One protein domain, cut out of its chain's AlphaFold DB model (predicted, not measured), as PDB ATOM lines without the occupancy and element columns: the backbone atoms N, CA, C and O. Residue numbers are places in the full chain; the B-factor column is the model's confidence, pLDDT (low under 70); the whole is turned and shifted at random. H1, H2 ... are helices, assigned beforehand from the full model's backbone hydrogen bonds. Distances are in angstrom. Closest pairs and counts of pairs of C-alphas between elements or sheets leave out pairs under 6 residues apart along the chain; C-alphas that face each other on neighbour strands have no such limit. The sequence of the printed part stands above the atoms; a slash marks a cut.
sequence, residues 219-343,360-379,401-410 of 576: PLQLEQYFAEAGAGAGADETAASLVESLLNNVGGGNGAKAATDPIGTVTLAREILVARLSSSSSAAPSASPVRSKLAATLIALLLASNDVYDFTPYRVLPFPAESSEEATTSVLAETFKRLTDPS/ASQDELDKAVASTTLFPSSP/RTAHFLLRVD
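Overview. This is residues 219 to 343, 360 to 379 and 401 to 410 of the 576 residues of the protein "PCI domain-containing protein" of Rhodotorula sp. JG-1b (UniProt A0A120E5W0). One helix, H4, runs through the middle of a rounded body, with the helical hairpin of H2 and H3 packed on one side of it and the crossed pair H5 and H6 on the other. H1 packs on the far side of the hairpin, on H3, and short H7 packs on the last residues of H2. The printed part has 155 residues with seven named helices, H1 to H7 in chain order, and no named strand; its class is all helix, and the packing is part aligned, part crossed. It is compact, with a radius of gyration of the C-alphas of 15.2 A, and spans 41 by 36 by 33 A.

Arrangement. Start at the longest helix, H2, residues 233 to 249. H3, residues 265 to 278, touches it at a shallow tilt of 15 degrees, opposite ways, a hairpin; their closest C-alphas, of Val 243 and Ala 269, are 5.5 A apart. With residues 271 to 276 alone, H3 touches H1, residues 219 to 229, at a steep tilt of 52 degrees; look at C-alphas 219 and 272, the closest, 5.6 A apart. Next find the hub, H4, residues 289 to 304, which touches H3 at a steep tilt of 46 degrees, closest at C-alphas 270 and 298, 6.2 A. H4 also touches H2, closest at C-alphas 236 and 291, 6.4 A. H5, residues 327 to 340, touches H4 at a steep tilt of 43 degrees, with C-alphas 296 and 329 closest at 6.8 A. H6, residues 362 to 372, touches H4 at a shallow tilt of 33 degrees, only just short of steep, with C-alphas 293 and 372 closest at 5.7 A. H5 and H6 touch at a steep tilt of 66 degrees, their closest C-alphas, 328 and 368, 4.7 A apart. H7, residues 401 to 406, touches H2 about perpendicular at 83 degrees, with C-alphas 248 and 403 closest at 4.9 A. Among the pairs apart are H2 and H5. Each O i to N i+4 pair is within hydrogen-bond range in H1, H3, H4 and H6; in H2 it is 12 of 13, in H5 8 of 10, and in H7 0 of 2, beside 2 of 3 O i to N i+3 pairs.

Along the chain. Find C-alpha 233 at (105.061, 123.159, 130.279); from there H2 runs 25.0 A. H4 covers 22.4 A, H5 20.2 A and H3 19.8 A; H1 and H6 cover 15.2 A each, H7 9.7 A. H1 begins at C-alpha 219, (119.536, 131.637, 136.979), and H7 ends at C-alpha 406, (129.765, 119.283, 122.912).

Size, cuts and confidence. The farthest C-alphas, of Ala 256 and Pro 285, are 45.1 A apart. Residues 344 to 359 and 380 to 400 are not printed; the gaps between C-alphas are 18.4 A and 11.7 A. The links H2 to H3 and H4 to H5 are long. Mean pLDDT of the printed part is 74.2, with 48 residues under 70, among them 250 to 263 and 318 to 329.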
ATOM      1  N   PRO A 219     120.466 132.715 136.655       82.56
ATOM      2  CA  PRO A 219     119.536 131.637 136.979       82.56
ATOM      3  C   PRO A 219     118.447 132.038 137.978       82.56
ATOM      4  O   PRO A 219     117.320 131.556 137.882       82.56
ATOM      5  N   LEU A 220     118.750 132.942 138.917       82.69
ATOM      6  CA  LEU A 220     117.781 133.416 139.909       82.69
ATOM      7  C   LEU A 220     116.715 134.302 139.263       82.69
ATOM      8  O   LEU A 220     115.519 134.120 139.500       82.69
ATOM      9  N   GLN A 221     117.145 135.238 138.420       84.12
ATOM     10  CA  GLN A 221     116.251 136.133 137.694       84.12
ATOM     11  C   GLN A 221     115.392 135.368 136.677       84.12
ATOM     12  O   GLN A 221     114.205 135.647 136.510       84.12
ATOM     13  N   LEU A 222     115.969 134.359 136.029       85.44
ATOM     14  CA  LEU A 222     115.271 133.525 135.063       85.44
ATOM     15  C   LEU A 222     114.175 132.671 135.725       85.44
ATOM     16  O   LEU A 222     113.070 132.570 135.190       85.44
ATOM     17  N   GLU A 223     114.433 132.112 136.910       84.56
ATOM     18  CA  GLU A 223     113.405 131.415 137.695       84.56
ATOM     19  C   GLU A 223     112.268 132.347 138.116       84.56
ATOM     20  O   GLU A 223     111.103 131.946 138.079       84.56
ATOM     21  N   GLN A 224     112.571 133.609 138.440       84.81
ATOM     22  CA  GLN A 224     111.535 134.609 138.685       84.81
ATOM     23  C   GLN A 224     110.659 134.816 137.439       84.81
ATOM     24  O   GLN A 224     109.433 134.796 137.548       84.81
ATOM     25  N   TYR A 225     111.252 134.936 136.248       84.25
ATOM     26  CA  TYR A 225     110.488 135.073 135.002       84.25
ATOM     27  C   TYR A 225     109.609 133.857 134.701       84.25
ATOM     28  O   TYR A 225     108.477 134.013 134.243       84.25
ATOM     29  N   PHE A 226     110.091 132.645 134.981       84.69
ATOM     30  CA  PHE A 226     109.279 131.437 134.831       84.69
ATOM     31  C   PHE A 226     108.152 131.353 135.860       84.69
ATOM     32  O   PHE A 226     107.049 130.931 135.514       84.69
ATOM     33  N   ALA A 227     108.395 131.782 137.099       83.56
ATOM     34  CA  ALA A 227     107.359 131.863 138.121       83.56
ATOM     35  C   ALA A 227     106.256 132.864 137.727       83.56
ATOM     36  O   ALA A 227     105.074 132.559 137.875       83.56
ATOM     37  N   GLU A 228     106.632 134.017 137.160       81.75
ATOM     38  CA  GLU A 228     105.706 135.033 136.639       81.75
ATOM     39  C   GLU A 228     104.910 134.548 135.410       81.75
ATOM     40  O   GLU A 228     103.764 134.951 135.218       81.75
ATOM     41  N   ALA A 229     105.486 133.677 134.574       78.38
ATOM     42  CA  ALA A 229     104.837 133.102 133.385       78.38
ATOM     43  C   ALA A 229     103.881 131.934 133.670       78.38
ATOM     44  O   ALA A 229     103.148 131.501 132.780       78.38
ATOM     45  N   GLY A 230     103.853 131.445 134.910       70.75
ATOM     46  CA  GLY A 230     103.078 130.278 135.303       70.75
ATOM     47  C   GLY A 230     103.874 128.980 135.157       70.75
ATOM     48  O   GLY A 230     104.552 128.716 134.162       70.75
ATOM     49  N   ALA A 231     103.793 128.144 136.188       60.44
ATOM     50  CA  ALA A 231     104.577 126.924 136.286       60.44
ATOM     51  C   ALA A 231     104.023 125.791 135.413       60.44
ATOM     52  O   ALA A 231     102.844 125.446 135.500       60.44
ATOM     53  N   GLY A 232     104.893 125.153 134.626       62.69
ATOM     54  CA  GLY A 232     104.597 123.868 133.998       62.69
ATOM     55  C   GLY A 232     105.310 123.678 132.665       62.69
ATOM     56  O   GLY A 232     106.530 123.602 132.614       62.69
ATOM     57  N   ALA A 233     104.544 123.584 131.580       62.84
ATOM     58  CA  ALA A 233     105.061 123.159 130.279       62.84
ATOM     59  C   ALA A 233     105.770 124.273 129.483       62.84
ATOM     60  O   ALA A 233     106.846 124.041 128.938       62.84
ATOM     61  N   GLY A 234     105.220 125.493 129.457       76.69
ATOM     62  CA  GLY A 234     105.780 126.592 128.653       76.69
ATOM     63  C   GLY A 234     107.159 127.068 129.131       76.69
ATOM     64  O   GLY A 234     108.009 127.442 128.321       76.69
ATOM     65  N   ALA A 235     107.414 127.000 130.440       80.75
ATOM     66  CA  ALA A 235     108.718 127.321 131.020       80.75
ATOM     67  C   ALA A 235     109.790 126.295 130.620       80.75
ATOM     68  O   ALA A 235     110.898 126.675 130.243       80.75
ATOM     69  N   ASP A 236     109.451 125.003 130.643       84.44
ATOM     70  CA  ASP A 236     110.369 123.926 130.261       84.44
ATOM     71  C   ASP A 236     110.673 123.960 128.753       84.44
ATOM     72  O   ASP A 236     111.827 123.808 128.354       84.44
ATOM     73  N   GLU A 237     109.681 124.250 127.907       86.56
ATOM     74  CA  GLU A 237     109.881 124.457 126.462       86.56
ATOM     75  C   GLU A 237     110.751 125.682 126.156       86.56
ATOM     76  O   GLU A 237     111.614 125.648 125.273       86.56
ATOM     77  N   THR A 238     110.555 126.772 126.901       87.06
ATOM     78  CA  THR A 238     111.374 127.977 126.754       87.06
ATOM     79  C   THR A 238     112.816 127.692 127.164       87.06
ATOM     80  O   THR A 238     113.731 127.999 126.401       87.06
ATOM     81  N   ALA A 239     113.029 127.046 128.314       88.00
ATOM     82  CA  ALA A 239     114.355 126.639 128.770       88.00
ATOM     83  C   ALA A 239     115.047 125.710 127.761       88.00
ATOM     84  O   ALA A 239     116.211 125.935 127.431       88.00
ATOM     85  N   ALA A 240     114.320 124.733 127.210       89.06
ATOM     86  CA  ALA A 240     114.823 123.864 126.153       89.06
ATOM     87  C   ALA A 240     115.285 124.667 124.936       89.06
ATOM     88  O   ALA A 240     116.422 124.514 124.496       89.06
ATOM     89  N   SER A 241     114.466 125.601 124.445       89.75
ATOM     90  CA  SER A 241     114.863 126.413 123.296       89.75
ATOM     91  C   SER A 241     116.027 127.364 123.583       89.75
ATOM     92  O   SER A 241     116.783 127.671 122.654       89.75
ATOM     93  N   LEU A 242     116.152 127.878 124.810       89.75
ATOM     94  CA  LEU A 242     117.289 128.706 125.213       89.75
ATOM     95  C   LEU A 242     118.573 127.874 125.171       89.75
ATOM     96  O   LEU A 242     119.524 128.258 124.496       89.75
ATOM     97  N   VAL A 243     118.563 126.698 125.802       89.81
ATOM     98  CA  VAL A 243     119.694 125.760 125.813       89.81
ATOM     99  C   VAL A 243     120.051 125.299 124.396       89.81
ATOM    100  O   VAL A 243     121.226 125.296 124.038       89.81
ATOM    101  N   GLU A 244     119.063 125.000 123.551       89.06
ATOM    102  CA  GLU A 244     119.280 124.684 122.132       89.06
ATOM    103  C   GLU A 244     119.978 125.813 121.378       89.06
ATOM    104  O   GLU A 244     120.936 125.576 120.643       89.06
ATOM    105  N   SER A 245     119.521 127.050 121.568       87.31
ATOM    106  CA  SER A 245     120.098 128.214 120.889       87.31
ATOM    107  C   SER A 245     121.535 128.472 121.339       87.31
ATOM    108  O   SER A 245     122.385 128.790 120.507       87.31
ATOM    109  N   LEU A 246     121.811 128.293 122.635       86.81
ATOM    110  CA  LEU A 246     123.146 128.432 123.209       86.81
ATOM    111  C   LEU A 246     124.097 127.353 122.675       86.81
ATOM    112  O   LEU A 246     125.168 127.684 122.181       86.81
ATOM    113  N   LEU A 247     123.710 126.074 122.712       85.00
ATOM    114  CA  LEU A 247     124.603 124.968 122.344       85.00
ATOM    115  C   LEU A 247     124.807 124.810 120.828       85.00
ATOM    116  O   LEU A 247     125.887 124.399 120.408       85.00
ATOM    117  N   ASN A 248     123.820 125.159 119.993       81.75
ATOM    118  CA  ASN A 248     123.941 125.047 118.531       81.75
ATOM    119  C   ASN A 248     125.034 125.949 117.934       81.75
ATOM    120  O   ASN A 248     125.588 125.617 116.886       81.75
ATOM    121  N   ASN A 249     125.358 127.068 118.585       72.12
ATOM    122  CA  ASN A 249     126.297 128.054 118.046       72.12
ATOM    123  C   ASN A 249     127.722 127.941 118.612       72.12
ATOM    124  O   ASN A 249     128.658 128.442 117.998       72.12
ATOM    125  N   VAL A 250     127.938 127.198 119.706       67.75
ATOM    126  CA  VAL A 250     129.251 127.106 120.389       67.75
ATOM    127  C   VAL A 250     130.380 126.515 119.521       67.75
ATOM    128  O   VAL A 250     131.550 126.713 119.830       67.75
ATOM    129  N   GLY A 251     130.086 125.875 118.384       54.81
ATOM    130  CA  GLY A 251     131.119 125.493 117.403       54.81
ATOM    131  C   GLY A 251     130.852 125.954 115.964       54.81
ATOM    132  O   GLY A 251     131.375 125.351 115.030       54.81
ATOM    133  N   GLY A 252     130.024 126.989 115.775       51.00
ATOM    134  CA  GLY A 252     129.818 127.643 114.475       51.00
ATOM    135  C   GLY A 252     130.973 128.566 114.062       51.00
ATOM    136  O   GLY A 252     131.146 128.852 112.877       51.00
ATOM    137  N   GLY A 253     131.813 128.990 115.011       47.88
ATOM    138  CA  GLY A 253     132.975 129.831 114.735       47.88
ATOM    139  C   GLY A 253     134.096 129.062 114.031       47.88
ATOM    140  O   GLY A 253     134.673 128.154 114.624       47.88
ATOM    141  N   ASN A 254     134.414 129.450 112.786       43.03
ATOM    142  CA  ASN A 254     135.563 129.031 111.961       43.03
ATOM    143  C   ASN A 254     136.593 128.142 112.687       43.03
ATOM    144  O   ASN A 254     137.563 128.667 113.226       43.03
ATOM    145  N   GLY A 255     136.371 126.820 112.686       42.66
ATOM    146  CA  GLY A 255     137.319 125.691 112.804       42.66
ATOM    147  C   GLY A 255     138.357 125.620 113.940       42.66
ATOM    148  O   GLY A 255     138.877 124.540 114.192       42.66
ATOM    149  N   ALA A 256     138.680 126.712 114.628       42.16
ATOM    150  CA  ALA A 256     139.840 126.842 115.511       42.16
ATOM    151  C   ALA A 256     139.482 127.343 116.921       42.16
ATOM    152  O   ALA A 256     140.310 127.249 117.820       42.16
ATOM    153  N   LYS A 257     138.256 127.844 117.143       45.25
ATOM    154  CA  LYS A 257     137.767 128.275 118.471       45.25
ATOM    155  C   LYS A 257     136.871 127.252 119.183       45.25
ATOM    156  O   LYS A 257     136.546 127.459 120.343       45.25
ATOM    157  N   ALA A 258     136.520 126.139 118.535       45.28
ATOM    158  CA  ALA A 258     135.619 125.122 119.091       45.28
ATOM    159  C   ALA A 258     136.198 124.338 120.291       45.28
ATOM    160  O   ALA A 258     135.452 123.668 120.995       45.28
ATOM    161  N   ALA A 259     137.515 124.404 120.531       46.03
ATOM    162  CA  ALA A 259     138.180 123.636 121.590       46.03
ATOM    163  C   ALA A 259     138.171 124.321 122.970       46.03
ATOM    164  O   ALA A 259     138.403 123.666 123.981       46.03
ATOM    165  N   THR A 260     137.906 125.625 123.035       52.94
ATOM    166  CA  THR A 260     137.833 126.364 124.299       52.94
ATOM    167  C   THR A 260     136.531 127.130 124.308       52.94
ATOM    168  O   THR A 260     136.441 128.104 123.570       52.94
ATOM    169  N   ASP A 261     135.551 126.695 125.111       61.25
ATOM    170  CA  ASP A 261     134.323 127.449 125.404       61.25
ATOM    171  C   ASP A 261     134.728 128.853 125.889       61.25
ATOM    172  O   ASP A 261     135.099 129.018 127.053       61.25
ATOM    173  N   PRO A 262     134.764 129.872 125.010       53.62
ATOM    174  CA  PRO A 262     135.485 131.100 125.315       53.62
ATOM    175  C   PRO A 262     134.648 132.032 126.199       53.62
ATOM    176  O   PRO A 262     135.160 133.033 126.691       53.62
ATOM    177  N   ILE A 263     133.360 131.721 126.379       60.00
ATOM    178  CA  ILE A 263     132.360 132.587 127.017       60.00
ATOM    179  C   ILE A 263     131.705 131.884 128.226       60.00
ATOM    180  O   ILE A 263     131.042 132.534 129.041       60.00
ATOM    181  N   GLY A 264     131.945 130.579 128.410       77.00
ATOM    182  CA  GLY A 264     131.290 129.778 129.443       77.00
ATOM    183  C   GLY A 264     129.839 129.472 129.079       77.00
ATOM    184  O   GLY A 264     128.985 129.409 129.961       77.00
ATOM    185  N   THR A 265     129.539 129.335 127.786       81.69
ATOM    186  CA  THR A 265     128.187 129.069 127.280       81.69
ATOM    187  C   THR A 265     127.692 127.698 127.727       81.69
ATOM    188  O   THR A 265     126.519 127.547 128.065       81.69
ATOM    189  N   VAL A 266     128.584 126.702 127.791       84.88
ATOM    190  CA  VAL A 266     128.262 125.370 128.320       84.88
ATOM    191  C   VAL A 266     127.976 125.458 129.816       84.88
ATOM    192  O   VAL A 266     127.010 124.867 130.298       84.88
ATOM    193  N   THR A 267     128.764 126.245 130.552       87.12
ATOM    194  CA  THR A 267     128.521 126.513 131.975       87.12
ATOM    195  C   THR A 267     127.170 127.177 132.198       87.12
ATOM    196  O   THR A 267     126.391 126.679 133.002       87.12
ATOM    197  N   LEU A 268     126.846 128.211 131.422       86.94
ATOM    198  CA  LEU A 268     125.563 128.902 131.499       86.94
ATOM    199  C   LEU A 268     124.389 127.966 131.174       86.94
ATOM    200  O   LEU A 268     123.387 127.958 131.881       86.94
ATOM    201  N   ALA A 269     124.520 127.125 130.142       89.62
ATOM    202  CA  ALA A 269     123.505 126.125 129.814       89.62
ATOM    203  C   ALA A 269     123.287 125.135 130.972       89.62
ATOM    204  O   ALA A 269     122.141 124.830 131.305       89.62
ATOM    205  N   ARG A 270     124.361 124.671 131.630       89.94
ATOM    206  CA  ARG A 270     124.260 123.824 132.831       89.94
ATOM    207  C   ARG A 270     123.561 124.552 133.977       89.94
ATOM    208  O   ARG A 270     122.660 123.978 134.574       89.94
ATOM    209  N   GLU A 271     123.937 125.796 134.266       89.56
ATOM    210  CA  GLU A 271     123.338 126.604 135.338       89.56
ATOM    211  C   GLU A 271     121.828 126.799 135.134       89.56
ATOM    212  O   GLU A 271     121.049 126.574 136.064       89.56
ATOM    213  N   ILE A 272     121.403 127.111 133.904       89.44
ATOM    214  CA  ILE A 272     119.983 127.215 133.533       89.44
ATOM    215  C   ILE A 272     119.266 125.878 133.768       89.44
ATOM    216  O   ILE A 272     118.204 125.843 134.391       89.44
ATOM    217  N   LEU A 273     119.838 124.762 133.303       89.12
ATOM    218  CA  LEU A 273     119.245 123.431 133.475       89.12
ATOM    219  C   LEU A 273     119.116 123.041 134.954       89.12
ATOM    220  O   LEU A 273     118.086 122.501 135.357       89.12
ATOM    221  N   VAL A 274     120.131 123.332 135.771       88.81
ATOM    222  CA  VAL A 274     120.116 123.058 137.214       88.81
ATOM    223  C   VAL A 274     119.028 123.856 137.911       88.81
ATOM    224  O   VAL A 274     118.255 123.269 138.667       88.81
ATOM    225  N   ALA A 275     118.935 125.162 137.652       86.94
ATOM    226  CA  ALA A 275     117.917 126.013 138.264       86.94
ATOM    227  C   ALA A 275     116.501 125.510 137.939       86.94
ATOM    228  O   ALA A 275     115.703 125.265 138.850       86.94
ATOM    229  N   ARG A 276     116.247 125.192 136.663       86.44
ATOM    230  CA  ARG A 276     114.958 124.655 136.199       86.44
ATOM    231  C   ARG A 276     114.597 123.327 136.847       86.44
ATOM    232  O   ARG A 276     113.468 123.149 137.315       86.44
ATOM    233  N   LEU A 277     115.532 122.378 136.872       84.81
ATOM    234  CA  LEU A 277     115.291 121.039 137.416       84.81
ATOM    235  C   LEU A 277     115.174 121.044 138.947       84.81
ATOM    236  O   LEU A 277     114.448 120.208 139.486       84.81
ATOM    237  N   SER A 278     115.816 122.004 139.622       84.25
ATOM    238  CA  SER A 278     115.740 122.201 141.079       84.25
ATOM    239  C   SER A 278     114.461 122.913 141.531       84.25
ATOM    240  O   SER A 278     114.086 122.813 142.699       84.25
ATOM    241  N   SER A 279     113.784 123.640 140.635       80.19
ATOM    242  CA  SER A 279     112.576 124.394 140.980       80.19
ATOM    243  C   SER A 279     111.447 123.467 141.474       80.19
ATOM    244  O   SER A 279     110.984 122.556 140.779       80.19
ATOM    245  N   SER A 280     110.988 123.706 142.709       56.47
ATOM    246  CA  SER A 280     109.962 122.912 143.413       56.47
ATOM    247  C   SER A 280     108.569 123.009 142.784       56.47
ATOM    248  O   SER A 280     107.699 122.180 143.052       56.47
ATOM    249  N   SER A 281     108.363 123.989 141.902       52.91
ATOM    250  CA  SER A 281     107.086 124.269 141.249       52.91
ATOM    251  C   SER A 281     106.650 123.214 140.217       52.91
ATOM    252  O   SER A 281     105.585 123.352 139.620       52.91
ATOM    253  N   SER A 282     107.447 122.161 140.005       49.81
ATOM    254  CA  SER A 282     107.204 121.097 139.022       49.81
ATOM    255  C   SER A 282     107.009 119.703 139.644       49.81
ATOM    256  O   SER A 282     107.120 118.693 138.950       49.81
ATOM    257  N   ALA A 283     106.700 119.609 140.939       44.03
ATOM    258  CA  ALA A 283     106.494 118.340 141.649       44.03
ATOM    259  C   ALA A 283     105.206 117.560 141.262       44.03
ATOM    260  O   ALA A 283     104.724 116.742 142.046       44.03
ATOM    261  N   ALA A 284     104.623 117.791 140.078       43.81
ATOM    262  CA  ALA A 284     103.480 117.019 139.593       43.81
ATOM    263  C   ALA A 284     103.944 115.713 138.894       43.81
ATOM    264  O   ALA A 284     104.856 115.753 138.067       43.81
ATOM    265  N   PRO A 285     103.319 114.557 139.191       42.66
ATOM    266  CA  PRO A 285     103.862 113.207 138.974       42.66
ATOM    267  C   PRO A 285     103.726 112.640 137.545       42.66
ATOM    268  O   PRO A 285     103.717 111.426 137.360       42.66
ATOM    269  N   SER A 286     103.656 113.483 136.516       47.62
ATOM    270  CA  SER A 286     103.789 113.051 135.118       47.62
ATOM    271  C   SER A 286     104.843 113.921 134.445       47.62
ATOM    272  O   SER A 286     104.521 114.963 133.874       47.62
ATOM    273  N   ALA A 287     106.114 113.536 134.600       57.53
ATOM    274  CA  ALA A 287     107.256 114.233 134.019       57.53
ATOM    275  C   ALA A 287     106.982 114.526 132.537       57.53
ATOM    276  O   ALA A 287     106.781 113.606 131.744       57.53
ATOM    277  N   SER A 288     106.916 115.807 132.170       70.44
ATOM    278  CA  SER A 288     106.777 116.186 130.768       70.44
ATOM    279  C   SER A 288     107.949 115.568 129.983       70.44
ATOM    280  O   SER A 288     109.078 115.546 130.487       70.44
ATOM    281  N   PRO A 289     107.736 115.070 128.752       78.31
ATOM    282  CA  PRO A 289     108.816 114.480 127.957       78.31
ATOM    283  C   PRO A 289     109.973 115.471 127.741       78.31
ATOM    284  O   PRO A 289     111.131 115.074 127.644       78.31
ATOM    285  N   VAL A 290     109.674 116.775 127.729       83.62
ATOM    286  CA  VAL A 290     110.664 117.856 127.641       83.62
ATOM    287  C   VAL A 290     111.567 117.890 128.874       83.62
ATOM    288  O   VAL A 290     112.782 117.986 128.725       83.62
ATOM    289  N   ARG A 291     111.019 117.743 130.085       81.31
ATOM    290  CA  ARG A 291     111.811 117.740 131.324       81.31
ATOM    291  C   ARG A 291     112.761 116.547 131.400       81.31
ATOM    292  O   ARG A 291     113.905 116.715 131.814       81.31
ATOM    293  N   SER A 292     112.332 115.374 130.934       82.12
ATOM    294  CA  SER A 292     113.209 114.202 130.811       82.12
ATOM    295  C   SER A 292     114.363 114.461 129.838       82.12
ATOM    296  O   SER A 292     115.515 114.173 130.165       82.12
ATOM    297  N   LYS A 293     114.087 115.095 128.689       86.12
ATOM    298  CA  LYS A 293     115.130 115.503 127.732       86.12
ATOM    299  C   LYS A 293     116.072 116.563 128.298       86.12
ATOM    300  O   LYS A 293     117.277 116.491 128.064       86.12
ATOM    301  N   LEU A 294     115.559 117.524 129.070       86.94
ATOM    302  CA  LEU A 294     116.369 118.525 129.774       86.94
ATOM    303  C   LEU A 294     117.310 117.860 130.784       86.94
ATOM    304  O   LEU A 294     118.504 118.152 130.796       86.94
ATOM    305  N   ALA A 295     116.794 116.925 131.583       86.56
ATOM    306  CA  ALA A 295     117.579 116.178 132.560       86.56
ATOM    307  C   ALA A 295     118.664 115.318 131.894       86.56
ATOM    308  O   ALA A 295     119.817 115.337 132.324       86.56
ATOM    309  N   ALA A 296     118.336 114.625 130.803       86.56
ATOM    310  CA  ALA A 296     119.313 113.861 130.036       86.56
ATOM    311  C   ALA A 296     120.368 114.752 129.366       86.56
ATOM    312  O   ALA A 296     121.545 114.401 129.348       86.56
ATOM    313  N   THR A 297     119.969 115.927 128.870       88.88
ATOM    314  CA  THR A 297     120.904 116.922 128.324       88.88
ATOM    315  C   THR A 297     121.843 117.437 129.414       88.88
ATOM    316  O   THR A 297     123.042 117.537 129.174       88.88
ATOM    317  N   LEU A 298     121.345 117.682 130.632       90.31
ATOM    318  CA  LEU A 298     122.191 118.042 131.771       90.31
ATOM    319  C   LEU A 298     123.195 116.929 132.092       90.31
ATOM    320  O   LEU A 298     124.380 117.217 132.227       90.31
ATOM    321  N   ILE A 299     122.755 115.669 132.174       88.94
ATOM    322  CA  ILE A 299     123.655 114.534 132.422       88.94
ATOM    323  C   ILE A 299     124.730 114.455 131.334       88.94
ATOM    324  O   ILE A 299     125.913 114.378 131.658       88.94
ATOM    325  N   ALA A 300     124.345 114.526 130.058       89.12
ATOM    326  CA  ALA A 300     125.288 114.487 128.945       89.12
ATOM    327  C   ALA A 300     126.322 115.623 129.034       89.12
ATOM    328  O   ALA A 300     127.515 115.361 128.917       89.12
ATOM    329  N   LEU A 301     125.899 116.857 129.342       89.50
ATOM    330  CA  LEU A 301     126.814 117.987 129.545       89.50
ATOM    331  C   LEU A 301     127.754 117.772 130.737       89.50
ATOM    332  O   LEU A 301     128.940 118.074 130.648       89.50
ATOM    333  N   LEU A 302     127.255 117.244 131.858       90.00
ATOM    334  CA  LEU A 302     128.077 116.968 133.041       90.00
ATOM    335  C   LEU A 302     129.126 115.885 132.767       90.00
ATOM    336  O   LEU A 302     130.273 116.010 133.205       90.00
ATOM    337  N   LEU A 303     128.745 114.846 132.026       89.31
ATOM    338  CA  LEU A 303     129.626 113.749 131.638       89.31
ATOM    339  C   LEU A 303     130.667 114.186 130.597       89.31
ATOM    340  O   LEU A 303     131.845 113.892 130.783       89.31
ATOM    341  N   ALA A 304     130.258 114.936 129.571       88.38
ATOM    342  CA  ALA A 304     131.139 115.445 128.515       88.38
ATOM    343  C   ALA A 304     132.078 116.566 128.996       88.38
ATOM    344  O   ALA A 304     133.113 116.840 128.388       88.38
ATOM    345  N   SER A 305     131.743 117.239 130.096       87.81
ATOM    346  CA  SER A 305     132.555 118.340 130.602       87.81
ATOM    347  C   SER A 305     133.803 117.887 131.370       87.81
ATOM    348  O   SER A 305     133.747 117.015 132.246       87.81
ATOM    349  N   ASN A 306     134.938 118.519 131.054       84.12
ATOM    350  CA  ASN A 306     136.246 118.268 131.674       84.12
ATOM    351  C   ASN A 306     136.482 119.048 132.975       84.12
ATOM    352  O   ASN A 306     137.465 118.799 133.659       84.12
ATOM    353  N   ASP A 307     135.624 120.010 133.303       84.12
ATOM    354  CA  ASP A 307     135.782 120.925 134.437       84.12
ATOM    355  C   ASP A 307     134.957 120.519 135.668       84.12
ATOM    356  O   ASP A 307     135.288 120.900 136.790       84.12
ATOM    357  N   VAL A 308     133.895 119.729 135.489       87.06
ATOM    358  CA  VAL A 308     132.988 119.357 136.584       87.06
ATOM    359  C   VAL A 308     133.348 117.996 137.154       87.06
ATOM    360  O   VAL A 308     133.147 116.979 136.500       87.06
ATOM    361  N   TYR A 309     133.795 117.968 138.405       86.25
ATOM    362  CA  TYR A 309     134.081 116.731 139.140       86.25
ATOM    363  C   TYR A 309     133.264 116.580 140.430       86.25
ATOM    364  O   TYR A 309     133.168 115.475 140.961       86.25
ATOM    365  N   ASP A 310     132.657 117.664 140.921       84.06
ATOM    366  CA  ASP A 310     131.696 117.598 142.019       84.06
ATOM    367  C   ASP A 310     130.296 117.337 141.465       84.06
ATOM    368  O   ASP A 310     129.701 118.166 140.775       84.06
ATOM    369  N   PHE A 311     129.775 116.157 141.782       85.19
ATOM    370  CA  PHE A 311     128.443 115.731 141.377       85.19
ATOM    371  C   PHE A 311     127.411 115.823 142.504       85.19
ATOM    372  O   PHE A 311     126.235 115.527 142.288       85.19
ATOM    373  N   THR A 312     127.825 116.234 143.706       79.56
ATOM    374  CA  THR A 312     126.972 116.304 144.900       79.56
ATOM    375  C   THR A 312     125.703 117.133 144.681       79.56
ATOM    376  O   THR A 312     124.629 116.629 145.020       79.56
ATOM    377  N   PRO A 313     125.760 118.335 144.063       78.69
ATOM    378  CA  PRO A 313     124.569 119.166 143.859       78.69
ATOM    379  C   PRO A 313     123.507 118.495 142.980       78.69
ATOM    380  O   PRO A 313     122.316 118.750 143.122       78.69
ATOM    381  N   TYR A 314     123.938 117.609 142.083       81.88
ATOM    382  CA  TYR A 314     123.078 117.010 141.069       81.88
ATOM    383  C   TYR A 314     122.394 115.734 141.557       81.88
ATOM    384  O   TYR A 314     121.367 115.359 141.009       81.88
ATOM    385  N   ARG A 315     122.896 115.084 142.617       75.25
ATOM    386  CA  ARG A 315     122.295 113.857 143.183       75.25
ATOM    387  C   ARG A 315     120.871 114.051 143.707       75.25
ATOM    388  O   ARG A 315     120.115 113.091 143.781       75.25
ATOM    389  N   VAL A 316     120.537 115.272 144.117       70.38
ATOM    390  CA  VAL A 316     119.232 115.621 144.699       70.38
ATOM    391  C   VAL A 316     118.187 115.886 143.608       70.38
ATOM    392  O   VAL A 316     116.993 115.947 143.896       70.38
ATOM    393  N   LEU A 317     118.613 116.027 142.348       70.94
ATOM    394  CA  LEU A 317     117.699 116.295 141.249       70.94
ATOM    395  C   LEU A 317     116.824 115.065 140.964       70.94
ATOM    396  O   LEU A 317     117.337 113.944 140.903       70.94
ATOM    397  N   PRO A 318     115.508 115.253 140.755       64.19
ATOM    398  CA  PRO A 318     114.608 114.180 140.364       64.19
ATOM    399  C   PRO A 318     114.893 113.806 138.907       64.19
ATOM    400  O   PRO A 318     114.268 114.315 137.977       64.19
ATOM    401  N   PHE A 319     115.871 112.930 138.698       65.44
ATOM    402  CA  PHE A 319     116.035 112.265 137.415       65.44
ATOM    403  C   PHE A 319     114.875 111.282 137.225       65.44
ATOM    404  O   PHE A 319     114.465 110.648 138.201       65.44
ATOM    405  N   PRO A 320     114.312 111.161 136.010       55.91
ATOM    406  CA  PRO A 320     113.248 110.201 135.743       55.91
ATOM    407  C   PRO A 320     113.764 108.791 136.057       55.91
ATOM    408  O   PRO A 320     114.575 108.227 135.326       55.91
ATOM    409  N   ALA A 321     113.337 108.253 137.196       48.50
ATOM    410  CA  ALA A 321     113.653 106.902 137.616       48.50
ATOM    411  C   ALA A 321     112.790 105.932 136.811       48.50
ATOM    412  O   ALA A 321     111.573 106.027 136.910       48.50
ATOM    413  N   GLU A 322     113.436 105.046 136.043       47.81
ATOM    414  CA  GLU A 322     113.049 103.679 135.620       47.81
ATOM    415  C   GLU A 322     111.568 103.354 135.307       47.81
ATOM    416  O   GLU A 322     111.194 102.188 135.185       47.81
ATOM    417  N   SER A 323     110.690 104.334 135.117       41.16
ATOM    418  CA  SER A 323     109.312 104.101 134.718       41.16
ATOM    419  C   SER A 323     109.276 103.996 133.199       41.16
ATOM    420  O   SER A 323     109.018 104.979 132.515       41.16
ATOM    421  N   SER A 324     109.608 102.796 132.710       44.50
ATOM    422  CA  SER A 324     109.094 102.189 131.477       44.50
ATOM    423  C   SER A 324     108.886 103.160 130.305       44.50
ATOM    424  O   SER A 324     107.780 103.666 130.161       44.50
ATOM    425  N   GLU A 325     109.904 103.372 129.455       45.41
ATOM    426  CA  GLU A 325     109.756 103.224 127.985       45.41
ATOM    427  C   GLU A 325     111.033 103.499 127.156       45.41
ATOM    428  O   GLU A 325     111.125 102.998 126.039       45.41
ATOM    429  N   GLU A 326     112.081 104.153 127.676       54.94
ATOM    430  CA  GLU A 326     113.302 104.415 126.881       54.94
ATOM    431  C   GLU A 326     114.570 103.842 127.529       54.94
ATOM    432  O   GLU A 326     115.206 104.478 128.368       54.94
ATOM    433  N   ALA A 327     114.989 102.647 127.097       55.66
ATOM    434  CA  ALA A 327     116.217 101.974 127.547       55.66
ATOM    435  C   ALA A 327     117.500 102.828 127.411       55.66
ATOM    436  O   ALA A 327     118.504 102.545 128.056       55.66
ATOM    437  N   THR A 328     117.481 103.881 126.592       56.66
ATOM    438  CA  THR A 328     118.606 104.792 126.337       56.66
ATOM    439  C   THR A 328     118.783 105.872 127.408       56.66
ATOM    440  O   THR A 328     119.922 106.165 127.770       56.66
ATOM    441  N   THR A 329     117.694 106.394 127.992       63.75
ATOM    442  CA  THR A 329     117.751 107.285 129.177       63.75
ATOM    443  C   THR A 329     118.464 106.600 130.344       63.75
ATOM    444  O   THR A 329     119.277 107.209 131.043       63.75
ATOM    445  N   SER A 330     118.209 105.296 130.492       71.31
ATOM    446  CA  SER A 330     118.802 104.447 131.518       71.31
ATOM    447  C   SER A 330     120.317 104.346 131.381       71.31
ATOM    448  O   SER A 330     120.985 104.257 132.403       71.31
ATOM    449  N   VAL A 331     120.879 104.385 130.166       83.62
ATOM    450  CA  VAL A 331     122.335 104.267 129.968       83.62
ATOM    451  C   VAL A 331     123.057 105.490 130.531       83.62
ATOM    452  O   VAL A 331     124.016 105.330 131.279       83.62
ATOM    453  N   LEU A 332     122.588 106.707 130.232       82.56
ATOM    454  CA  LEU A 332     123.199 107.942 130.751       82.56
ATOM    455  C   LEU A 332     123.004 108.095 132.265       82.56
ATOM    456  O   LEU A 332     123.917 108.516 132.973       82.56
ATOM    457  N   ALA A 333     121.824 107.743 132.775       82.75
ATOM    458  CA  ALA A 333     121.565 107.772 134.211       82.75
ATOM    459  C   ALA A 333     122.433 106.750 134.965       82.75
ATOM    460  O   ALA A 333     122.997 107.068 136.012       82.75
ATOM    461  N   GLU A 334     122.594 105.544 134.417       84.50
ATOM    462  CA  GLU A 334     123.423 104.488 134.998       84.50
ATOM    463  C   GLU A 334     124.916 104.840 134.947       84.50
ATOM    464  O   GLU A 334     125.619 104.664 135.940       84.50
ATOM    465  N   THR A 335     125.417 105.404 133.842       86.94
ATOM    466  CA  THR A 335     126.818 105.863 133.765       86.94
ATOM    467  C   THR A 335     127.088 106.994 134.755       86.94
ATOM    468  O   THR A 335     128.107 106.970 135.449       86.94
ATOM    469  N   PHE A 336     126.152 107.935 134.909       86.94
ATOM    470  CA  PHE A 336     126.226 108.982 135.925       86.94
ATOM    471  C   PHE A 336     126.214 108.409 137.351       86.94
ATOM    472  O   PHE A 336     127.031 108.790 138.194       86.94
ATOM    473  N   LYS A 337     125.338 107.440 137.628       84.62
ATOM    474  CA  LYS A 337     125.275 106.747 138.920       84.62
ATOM    475  C   LYS A 337     126.575 106.003 139.236       84.62
ATOM    476  O   LYS A 337     127.072 106.108 140.351       84.62
ATOM    477  N   ARG A 338     127.183 105.324 138.260       84.38
ATOM    478  CA  ARG A 338     128.486 104.648 138.430       84.38
ATOM    479  C   ARG A 338     129.626 105.621 138.706       84.38
ATOM    480  O   ARG A 338     130.482 105.345 139.544       84.38
ATOM    481  N   LEU A 339     129.628 106.775 138.038       83.62
ATOM    482  CA  LEU A 339     130.639 107.810 138.258       83.62
ATOM    483  C   LEU A 339     130.517 108.438 139.656       83.62
ATOM    484  O   LEU A 339     131.519 108.777 140.287       83.62
ATOM    485  N   THR A 340     129.288 108.567 140.157       79.81
ATOM    486  CA  THR A 340     129.008 109.151 141.471       79.81
ATOM    487  C   THR A 340     129.178 108.146 142.616       79.81
ATOM    488  O   THR A 340     129.802 108.496 143.621       79.81
ATOM    489  N   ASP A 341     128.750 106.892 142.459       75.19
ATOM    490  CA  ASP A 341     128.801 105.825 143.474       75.19
ATOM    491  C   ASP A 341     129.622 104.588 143.038       75.19
ATOM    492  O   ASP A 341     129.090 103.478 142.921       75.19
ATOM    493  N   PRO A 342     130.954 104.717 142.882       63.59
ATOM    494  CA  PRO A 342     131.849 103.606 142.558       63.59
ATOM    495  C   PRO A 342     132.022 102.584 143.699       63.59
ATOM    496  O   PRO A 342     132.827 101.672 143.570       63.59
ATOM    497  N   SER A 343     131.324 102.720 144.834       54.38
ATOM    498  CA  SER A 343     131.377 101.764 145.956       54.38
ATOM    499  C   SER A 343     130.467 100.541 145.771       54.38
ATOM    500  O   SER A 343     130.530  99.614 146.577       54.38
ATOM    501  N   ALA A 360     129.318 101.494 129.098       85.75
ATOM    502  CA  ALA A 360     128.727 101.152 127.808       85.75
ATOM    503  C   ALA A 360     129.678 101.475 126.640       85.75
ATOM    504  O   ALA A 360     130.580 102.314 126.757       85.75
ATOM    505  N   SER A 361     129.487 100.789 125.515       87.75
ATOM    506  CA  SER A 361     130.271 101.039 124.304       87.75
ATOM    507  C   SER A 361     130.065 102.473 123.796       87.75
ATOM    508  O   SER A 361     129.025 103.087 124.046       87.75
ATOM    509  N   GLN A 362     131.043 103.020 123.062       88.12
ATOM    510  CA  GLN A 362     130.926 104.377 122.509       88.12
ATOM    511  C   GLN A 362     129.674 104.524 121.630       88.12
ATOM    512  O   GLN A 362     128.985 105.535 121.717       88.12
ATOM    513  N   ASP A 363     129.329 103.488 120.859       85.56
ATOM    514  CA  ASP A 363     128.130 103.469 120.017       85.56
ATOM    515  C   ASP A 363     126.833 103.533 120.843       85.56
ATOM    516  O   ASP A 363     125.869 104.194 120.452       85.56
ATOM    517  N   GLU A 364     126.790 102.869 122.002       86.50
ATOM    518  CA  GLU A 364     125.649 102.934 122.922       86.50
ATOM    519  C   GLU A 364     125.534 104.303 123.593       86.50
ATOM    520  O   GLU A 364     124.420 104.812 123.730       86.50
ATOM    521  N   LEU A 365     126.661 104.916 123.972       85.38
ATOM    522  CA  LEU A 365     126.702 106.270 124.530       85.38
ATOM    523  C   LEU A 365     126.239 107.306 123.501       85.38
ATOM    524  O   LEU A 365     125.347 108.100 123.799       85.38
ATOM    525  N   ASP A 366     126.771 107.254 122.280       86.06
ATOM    526  CA  ASP A 366     126.392 108.161 121.194       86.06
ATOM    527  C   ASP A 366     124.902 107.990 120.843       86.06
ATOM    528  O   ASP A 366     124.171 108.972 120.695       86.06
ATOM    529  N   LYS A 367     124.399 106.746 120.807       85.69
ATOM    530  CA  LYS A 367     122.968 106.460 120.618       85.69
ATOM    531  C   LYS A 367     122.113 106.974 121.779       85.69
ATOM    532  O   LYS A 367     121.004 107.463 121.548       85.69
ATOM    533  N   ALA A 368     122.591 106.868 123.017       84.06
ATOM    534  CA  ALA A 368     121.878 107.354 124.191       84.06
ATOM    535  C   ALA A 368     121.782 108.886 124.199       84.06
ATOM    536  O   ALA A 368     120.691 109.424 124.386       84.06
ATOM    537  N   VAL A 369     122.879 109.585 123.898       84.75
ATOM    538  CA  VAL A 369     122.897 111.047 123.736       84.75
ATOM    539  C   VAL A 369     121.957 111.474 122.605       84.75
ATOM    540  O   VAL A 369     121.099 112.336 122.807       84.75
ATOM    541  N   ALA A 370     122.046 110.823 121.445       82.75
ATOM    542  CA  ALA A 370     121.238 111.144 120.270       82.75
ATOM    543  C   ALA A 370     119.731 110.913 120.459       82.75
ATOM    544  O   ALA A 370     118.925 111.603 119.847       82.75
ATOM    545  N   SER A 371     119.328 109.922 121.254       79.38
ATOM    546  CA  SER A 371     117.904 109.603 121.461       79.38
ATOM    547  C   SER A 371     117.274 110.392 122.603       79.38
ATOM    548  O   SER A 371     116.073 110.651 122.568       79.38
ATOM    549  N   THR A 372     118.075 110.787 123.594       74.44
ATOM    550  CA  THR A 372     117.551 111.264 124.877       74.44
ATOM    551  C   THR A 372     117.722 112.766 125.091       74.44
ATOM    552  O   THR A 372     116.994 113.373 125.874       74.44
ATOM    553  N   THR A 373     118.683 113.399 124.419       80.62
ATOM    554  CA  THR A 373     118.915 114.840 124.583       80.62
ATOM    555  C   THR A 373     117.983 115.673 123.700       80.62
ATOM    556  O   THR A 373     117.259 115.161 122.845       80.62
ATOM    557  N   LEU A 374     117.998 116.992 123.901       79.12
ATOM    558  CA  LEU A 374     117.254 117.947 123.073       79.12
ATOM    559  C   LEU A 374     117.684 117.955 121.590       79.12
ATOM    560  O   LEU A 374     116.988 118.530 120.760       79.12
ATOM    561  N   PHE A 375     118.789 117.290 121.238       74.69
ATOM    562  CA  PHE A 375     119.357 117.279 119.890       74.69
ATOM    563  C   PHE A 375     119.256 115.878 119.277       74.69
ATOM    564  O   PHE A 375     120.229 115.120 119.309       74.69
ATOM    565  N   PRO A 376     118.097 115.501 118.709       57.12
ATOM    566  CA  PRO A 376     117.978 114.231 118.019       57.12
ATOM    567  C   PRO A 376     118.894 114.208 116.794       57.12
ATOM    568  O   PRO A 376     118.776 115.047 115.895       57.12
ATOM    569  N   SER A 377     119.811 113.241 116.742       49.03
ATOM    570  CA  SER A 377     120.662 113.034 115.569       49.03
ATOM    571  C   SER A 377     119.793 112.683 114.364       49.03
ATOM    572  O   SER A 377     119.079 111.681 114.362       49.03
ATOM    573  N   SER A 378     119.860 113.504 113.315       41.88
ATOM    574  CA  SER A 378     119.281 113.155 112.014       41.88
ATOM    575  C   SER A 378     119.962 111.873 111.498       41.88
ATOM    576  O   SER A 378     121.183 111.753 111.651       41.88
ATOM    577  N   PRO A 379     119.225 110.900 110.930       36.91
ATOM    578  CA  PRO A 379     119.769 109.592 110.572       36.91
ATOM    579  C   PRO A 379     120.978 109.724 109.636       36.91
ATOM    580  O   PRO A 379     120.921 110.402 108.609       36.91
ATOM    581  N   ARG A 401     125.074 119.516 113.745       50.62
ATOM    582  CA  ARG A 401     126.290 118.681 113.846       50.62
ATOM    583  C   ARG A 401     127.233 119.143 114.955       50.62
ATOM    584  O   ARG A 401     128.027 118.352 115.454       50.62
ATOM    585  N   THR A 402     127.135 120.407 115.334       55.84
ATOM    586  CA  THR A 402     128.061 121.068 116.247       55.84
ATOM    587  C   THR A 402     127.671 120.864 117.709       55.84
ATOM    588  O   THR A 402     128.527 120.534 118.528       55.84
ATOM    589  N   ALA A 403     126.376 120.960 118.033       56.25
ATOM    590  CA  ALA A 403     125.867 120.665 119.376       56.25
ATOM    591  C   ALA A 403     126.175 119.218 119.808       56.25
ATOM    592  O   ALA A 403     126.500 118.964 120.967       56.25
ATOM    593  N   HIS A 404     126.162 118.277 118.857       62.56
ATOM    594  CA  HIS A 404     126.503 116.875 119.102       62.56
ATOM    595  C   HIS A 404     127.963 116.677 119.537       62.56
ATOM    596  O   HIS A 404     128.257 115.730 120.255       62.56
ATOM    597  N   PHE A 405     128.891 117.549 119.129       67.75
ATOM    598  CA  PHE A 405     130.287 117.445 119.562       67.75
ATOM    599  C   PHE A 405     130.449 117.814 121.043       67.75
ATOM    600  O   PHE A 405     131.193 117.156 121.758       67.75
ATOM    601  N   LEU A 406     129.712 118.822 121.516       70.56
ATOM    602  CA  LEU A 406     129.765 119.283 122.912       70.56
ATOM    603  C   LEU A 406     129.050 118.340 123.878       70.56
ATOM    604  O   LEU A 406     129.391 118.276 125.055       70.56
ATOM    605  N   LEU A 407     128.048 117.624 123.372       76.19
ATOM    606  CA  LEU A 407     127.327 116.587 124.103       76.19
ATOM    607  C   LEU A 407     127.955 115.203 123.932       76.19
ATOM    608  O   LEU A 407     127.442 114.237 124.499       76.19
ATOM    609  N   ARG A 408     129.034 115.083 123.147       83.06
ATOM    610  CA  ARG A 408     129.693 113.803 122.926       83.06
ATOM    611  C   ARG A 408     130.346 113.363 124.226       83.06
ATOM    612  O   ARG A 408     131.292 113.982 124.705       83.06
ATOM    613  N   VAL A 409     129.832 112.275 124.774       84.94
ATOM    614  CA  VAL A 409     130.403 111.633 125.950       84.94
ATOM    615  C   VAL A 409     131.442 110.636 125.455       84.94
ATOM    616  O   VAL A 409     131.090 109.595 124.905       84.94
ATOM    617  N   ASP A 410     132.720 110.986 125.592       88.81
ATOM    618  CA  ASP A 410     133.825 110.111 125.209       88.81
ATOM    619  C   ASP A 410     134.126 109.102 126.327       88.81
ATOM    620  O   ASP A 410     134.321 109.467 127.491       88.81
TER     621      ASP A 410